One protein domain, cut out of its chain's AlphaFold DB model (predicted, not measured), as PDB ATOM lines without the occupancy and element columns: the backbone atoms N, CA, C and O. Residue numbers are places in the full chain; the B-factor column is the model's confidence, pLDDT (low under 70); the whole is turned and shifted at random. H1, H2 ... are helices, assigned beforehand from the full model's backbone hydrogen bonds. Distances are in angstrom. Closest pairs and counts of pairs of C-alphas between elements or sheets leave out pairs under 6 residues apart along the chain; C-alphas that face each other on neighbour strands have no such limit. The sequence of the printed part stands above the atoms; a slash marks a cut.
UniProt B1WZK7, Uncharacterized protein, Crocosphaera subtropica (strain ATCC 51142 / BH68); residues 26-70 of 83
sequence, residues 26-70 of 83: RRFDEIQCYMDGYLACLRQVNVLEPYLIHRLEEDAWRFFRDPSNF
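What this domain is: This is residues 26 to 70 of the 83 residues of an uncharacterized protein of Crocosphaera subtropica (strain ATCC 51142 / BH68) (UniProt B1WZK7). This is a helical hairpin, two nearly antiparallel helices side by side, H1 and then H2, joined at one end by a tight turn. Residues 44 to 49, at that turn, stand free. The printed part has 45 residues with two named helices and no named strand, and its class is all helix. It is only just loose, close to compact, with a radius of gyration of the C-alphas of 11.3 A, and its outline is elongated, spanning 30 by 17 by 10 A.

How they stand to each other: H1, residues 28 to 45, and H2, residues 50 to 65, touch and form a helical hairpin. Their closest C-alphas are those of Arg 43 and Ile 53, 6.8 A apart. They run opposite ways at a shallow tilt of 8 degrees, 11.2 A from centre to centre. In both helices every O i to N i+4 pair is within hydrogen-bond range.

Where its parts are: H1 begins at C-alpha 28, (207.703, 233.437, 336.381), and is 25.9 A long from first to last C-alpha. H2 is 22.6 A long and ends at C-alpha 65, (206.550, 240.748, 329.681).

The domain as a whole: The two C-alphas farthest apart are those of Asn 46 and Ser 68, at 31.6 A. The printed part has no cut, and the link from H1 to H2 is tight. No printed residue is under 70 in pLDDT.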
ATOM      1  N   ARG A  26     203.377 227.460 337.776       87.31
ATOM      2  CA  ARG A  26     204.834 227.635 337.837       87.31
ATOM      3  C   ARG A  26     205.204 229.096 338.032       87.31
ATOM      4  O   ARG A  26     204.477 230.011 337.650       87.31
ATOM      5  N   ARG A  27     206.367 229.314 338.641       86.81
ATOM      6  CA  ARG A  27     206.871 230.666 338.892       86.81
ATOM      7  C   ARG A  27     207.324 231.306 337.581       86.81
ATOM      8  O   ARG A  27     207.867 230.626 336.716       86.81
ATOM      9  N   PHE A  28     207.195 232.630 337.497       84.19
ATOM     10  CA  PHE A  28     207.703 233.437 336.381       84.19
ATOM     11  C   PHE A  28     209.171 233.113 336.038       84.19
ATOM     12  O   PHE A  28     209.516 232.983 334.872       84.19
ATOM     13  N   ASP A  29     210.010 232.900 337.054       88.50
ATOM     14  CA  ASP A  29     211.429 232.548 336.900       88.50
ATOM     15  C   ASP A  29     211.647 231.191 336.196       88.50
ATOM     16  O   ASP A  29     212.492 231.075 335.312       88.50
ATOM     17  N   GLU A  30     210.824 230.177 336.499       89.88
ATOM     18  CA  GLU A  30     210.895 228.872 335.821       89.88
ATOM     19  C   GLU A  30     210.473 228.975 334.353       89.88
ATOM     20  O   GLU A  30     211.080 228.347 333.485       89.88
ATOM     21  N   ILE A  31     209.453 229.787 334.064       90.06
ATOM     22  CA  ILE A  31     208.987 230.039 332.694       90.06
ATOM     23  C   ILE A  31     210.069 230.787 331.905       90.06
ATOM     24  O   ILE A  31     210.335 230.445 330.752       90.06
ATOM     25  N   GLN A  32     210.747 231.751 332.537       90.56
ATOM     26  CA  GLN A  32     211.885 232.445 331.938       90.56
ATOM     27  C   GLN A  32     213.030 231.475 331.626       90.56
ATOM     28  O   GLN A  32     213.576 231.508 330.526       90.56
ATOM     29  N   CYS A  33     213.366 230.584 332.563       91.88
ATOM     30  CA  CYS A  33     214.402 229.571 332.365       91.88
ATOM     31  C   CYS A  33     214.052 228.605 331.220       91.88
ATOM     32  O   CYS A  33     214.928 228.234 330.436       91.88
ATOM     33  N   TYR A  34     212.780 228.209 331.102       92.31
ATOM     34  CA  TYR A  34     212.294 227.400 329.982       92.31
ATOM     35  C   TYR A  34     212.457 228.130 328.642       92.31
ATOM     36  O   TYR A  34     212.986 227.553 327.691       92.31
ATOM     37  N   MET A  35     212.055 229.404 328.581       92.00
ATOM     38  CA  MET A  35     212.188 230.238 327.384       92.00
ATOM     39  C   MET A  35     213.651 230.377 326.951       92.00
ATOM     40  O   MET A  35     213.966 230.150 325.783       92.00
ATOM     41  N   ASP A  36     214.546 230.695 327.887       91.88
ATOM     42  CA  ASP A  36     215.976 230.865 327.612       91.88
ATOM     43  C   ASP A  36     216.605 229.563 327.086       91.88
ATOM     44  O   ASP A  36     217.262 229.551 326.042       91.88
ATOM     45  N   GLY A  37     216.292 228.427 327.724       92.75
ATOM     46  CA  GLY A  37     216.748 227.108 327.280       92.75
ATOM     47  C   GLY A  37     216.225 226.723 325.891       92.75
ATOM     48  O   GLY A  37     216.969 226.171 325.075       92.75
ATOM     49  N   TYR A  38     214.967 227.047 325.588       91.50
ATOM     50  CA  TYR A  38     214.383 226.799 324.272       91.50
ATOM     51  C   TYR A  38     215.073 227.627 323.180       91.50
ATOM     52  O   TYR A  38     215.443 227.082 322.138       91.50
ATOM     53  N   LEU A  39     215.303 228.921 323.427       89.69
ATOM     54  CA  LEU A  39     216.002 229.819 322.502       89.69
ATOM     55  C   LEU A  39     217.462 229.399 322.284       89.69
ATOM     56  O   LEU A  39     217.933 229.377 321.142       89.69
ATOM     57  N   ALA A  40     218.161 229.001 323.350       91.00
ATOM     58  CA  ALA A  40     219.527 228.488 323.272       91.00
ATOM     59  C   ALA A  40     219.608 227.229 322.394       91.00
ATOM     60  O   ALA A  40     220.448 227.159 321.489       91.00
ATOM     61  N   CYS A  41     218.689 226.277 322.588       90.38
ATOM     62  CA  CYS A  41     218.561 225.104 321.724       90.38
ATOM     63  C   CYS A  41     218.289 225.508 320.273       90.38
ATOM     64  O   CYS A  41     218.996 225.052 319.373       90.38
ATOM     65  N   LEU A  42     217.327 226.404 320.029       87.62
ATOM     66  CA  LEU A  42     216.975 226.877 318.686       87.62
ATOM     67  C   LEU A  42     218.192 227.455 317.946       87.62
ATOM     68  O   LEU A  42     218.403 227.184 316.760       87.62
ATOM     69  N   ARG A  43     219.020 228.214 318.672       86.88
ATOM     70  CA  ARG A  43     220.257 228.813 318.169       86.88
ATOM     71  C   ARG A  43     221.328 227.770 317.865       86.88
ATOM     72  O   ARG A  43     222.055 227.921 316.882       86.88
ATOM     73  N   GLN A  44     221.406 226.712 318.667       87.56
ATOM     74  CA  GLN A  44     222.363 225.625 318.479       87.56
ATOM     75  C   GLN A  44     221.993 224.696 317.316       87.56
ATOM     76  O   GLN A  44     222.885 224.246 316.600       87.56
ATOM     77  N   VAL A  45     220.700 224.435 317.086       84.62
ATOM     78  CA  VAL A  45     220.254 223.542 315.997       84.62
ATOM     79  C   VAL A  45     220.424 224.198 314.612       84.62
ATOM     80  O   VAL A  45     220.409 223.505 313.601       84.62
ATOM     81  N   ASN A  46     220.631 225.522 314.544       79.88
ATOM     82  CA  ASN A  46     220.894 226.282 313.308       79.88
ATOM     83  C   ASN A  46     219.847 226.059 312.190       79.88
ATOM     84  O   ASN A  46     220.126 226.229 311.009       79.88
ATOM     85  N   VAL A  47     218.620 225.680 312.564       78.38
ATOM     86  CA  VAL A  47     217.502 225.409 311.631       78.38
ATOM     87  C   VAL A  47     216.890 226.686 311.065       78.38
ATOM     88  O   VAL A  47     216.138 226.643 310.094       78.38
ATOM     89  N   LEU A  48     217.164 227.815 311.714       80.25
ATOM     90  CA  LEU A  48     216.634 229.127 311.389       80.25
ATOM     91  C   LEU A  48     217.787 230.096 311.183       80.25
ATOM     92  O   LEU A  48     218.805 230.039 311.875       80.25
ATOM     93  N   GLU A  49     217.586 231.024 310.258       84.69
ATOM     94  CA  GLU A  49     218.527 232.109 310.045       84.69
ATOM     95  C   GLU A  49     218.667 232.964 311.320       84.69
ATOM     96  O   GLU A  49     217.682 233.166 312.041       84.69
ATOM     97  N   PRO A  50     219.858 233.526 311.598       82.88
ATOM     98  CA  PRO A  50     220.112 234.285 312.823       82.88
ATOM     99  C   PRO A  50     219.111 235.421 313.055       82.88
ATOM    100  O   PRO A  50     218.680 235.642 314.182       82.88
ATOM    101  N   TYR A  51     218.687 236.115 311.993       85.31
ATOM    102  CA  TYR A  51     217.706 237.198 312.111       85.31
ATOM    103  C   TYR A  51     216.311 236.698 312.518       85.31
ATOM    104  O   TYR A  51     215.583 237.425 313.190       85.31
ATOM    105  N   LEU A  52     215.926 235.475 312.129       84.44
ATOM    106  CA  LEU A  52     214.655 234.870 312.537       84.44
ATOM    107  C   LEU A  52     214.693 234.498 314.013       84.44
ATOM    108  O   LEU A  52     213.705 234.713 314.708       84.44
ATOM    109  N   ILE A  53     215.831 233.984 314.487       86.50
ATOM    110  CA  ILE A  53     216.031 233.657 315.904       86.50
ATOM    111  C   ILE A  53     215.966 234.931 316.747       86.50
ATOM    112  O   ILE A  53     215.207 234.968 317.709       86.50
ATOM    113  N   HIS A  54     216.678 235.992 316.350       87.69
ATOM    114  CA  HIS A  54     216.609 237.285 317.039       87.69
ATOM    115  C   HIS A  54     215.185 237.837 317.086       87.69
ATOM    116  O   HIS A  54     214.722 238.271 318.135       87.69
ATOM    117  N   ARG A  55     214.455 237.761 315.971       86.56
ATOM    118  CA  ARG A  55     213.068 238.224 315.934       86.56
ATOM    119  C   ARG A  55     212.146 237.394 316.829       86.56
ATOM    120  O   ARG A  55     211.255 237.959 317.448       86.56
ATOM    121  N   LEU A  56     212.345 236.077 316.881       87.00
ATOM    122  CA  LEU A  56     211.580 235.171 317.741       87.00
ATOM    123  C   LEU A  56     211.871 235.443 319.221       87.00
ATOM    124  O   LEU A  56     210.945 235.459 320.021       87.00
ATOM    125  N   GLU A  57     213.130 235.707 319.566       89.25
ATOM    126  CA  GLU A  57     213.549 236.116 320.907       89.25
ATOM    127  C   GLU A  57     212.870 237.426 321.334       89.25
ATOM    128  O   GLU A  57     212.293 237.481 322.419       89.25
ATOM    129  N   GLU A  58     212.858 238.457 320.483       89.31
ATOM    130  CA  GLU A  58     212.162 239.718 320.781       89.31
ATOM    131  C   GLU A  58     210.652 239.522 320.999       89.31
ATOM    132  O   GLU A  58     210.092 240.055 321.960       89.31
ATOM    133  N   ASP A  59     209.995 238.747 320.129       87.31
ATOM    134  CA  ASP A  59     208.561 238.450 320.240       87.31
ATOM    135  C   ASP A  59     208.262 237.625 321.508       87.31
ATOM    136  O   ASP A  59     207.326 237.943 322.239       87.31
ATOM    137  N   ALA A  60     209.102 236.638 321.843       88.25
ATOM    138  CA  ALA A  60     208.969 235.831 323.058       88.25
ATOM    139  C   ALA A  60     209.144 236.667 324.335       88.25
ATOM    140  O   ALA A  60     208.341 236.560 325.261       88.25
ATOM    141  N   TRP A  61     210.140 237.557 324.374       89.38
ATOM    142  CA  TRP A  61     210.324 238.490 325.487       89.38
ATOM    143  C   TRP A  61     209.158 239.460 325.628       89.38
ATOM    144  O   TRP A  61     208.760 239.790 326.748       89.38
ATOM    145  N   ARG A  62     208.606 239.928 324.506       87.31
ATOM    146  CA  ARG A  62     207.411 240.769 324.506       87.31
ATOM    147  C   ARG A  62     206.200 240.005 325.037       87.31
ATOM    148  O   ARG A  62     205.482 240.559 325.860       87.31
ATOM    149  N   PHE A  63     206.018 238.752 324.618       85.56
ATOM    150  CA  PHE A  63     204.951 237.884 325.108       85.56
ATOM    151  C   PHE A  63     205.075 237.640 326.614       85.56
ATOM    152  O   PHE A  63     204.100 237.783 327.340       85.56
ATOM    153  N   PHE A  64     206.290 237.344 327.082       86.19
ATOM    154  CA  PHE A  64     206.595 237.082 328.487       86.19
ATOM    155  C   PHE A  64     206.385 238.298 329.397       86.19
ATOM    156  O   PHE A  64     205.948 238.157 330.536       86.19
ATOM    157  N   ARG A  65     206.715 239.501 328.915       85.19
ATOM    158  CA  ARG A  65     206.550 240.748 329.681       85.19
ATOM    159  C   ARG A  65     205.103 241.200 329.799       85.19
ATOM    160  O   ARG A  65     204.829 242.033 330.658       85.19
ATOM    161  N   ASP A  66     204.226 240.712 328.932       82.94
ATOM    162  CA  ASP A  66     202.818 241.069 328.929       82.94
ATOM    163  C   ASP A  66     202.034 240.060 329.790       82.94
ATOM    164  O   ASP A  66     201.770 238.944 329.344       82.94
ATOM    165  N   PRO A  67     201.688 240.394 331.052       70.12
ATOM    166  CA  PRO A  67     200.969 239.474 331.931       70.12
ATOM    167  C   PRO A  67     199.568 239.135 331.400       70.12
ATOM    168  O   PRO A  67     199.045 238.074 331.736       70.12
ATOM    169  N   SER A  68     198.985 239.979 330.541       76.81
ATOM    170  CA  SER A  68     197.671 239.739 329.943       76.81
ATOM    171  C   SER A  68     197.670 238.581 328.942       76.81
ATOM    172  O   SER A  68     196.639 237.943 328.775       76.81
ATOM    173  N   ASN A  69     198.816 238.213 328.359       77.69
ATOM    174  CA  ASN A  69     198.932 236.968 327.585       77.69
ATOM    175  C   ASN A  69     198.743 235.700 328.430       77.69
ATOM    176  O   ASN A  69     198.429 234.638 327.894       77.69
ATOM    177  N   PHE A  70     198.973 235.803 329.738       74.25
ATOM    178  CA  PHE A  70     198.838 234.704 330.688       74.25
ATOM    179  C   PHE A  70     197.523 234.764 331.477       74.25
ATOM    180  O   PHE A  70     197.100 233.762 332.065       74.25
TER     181      PHE A  70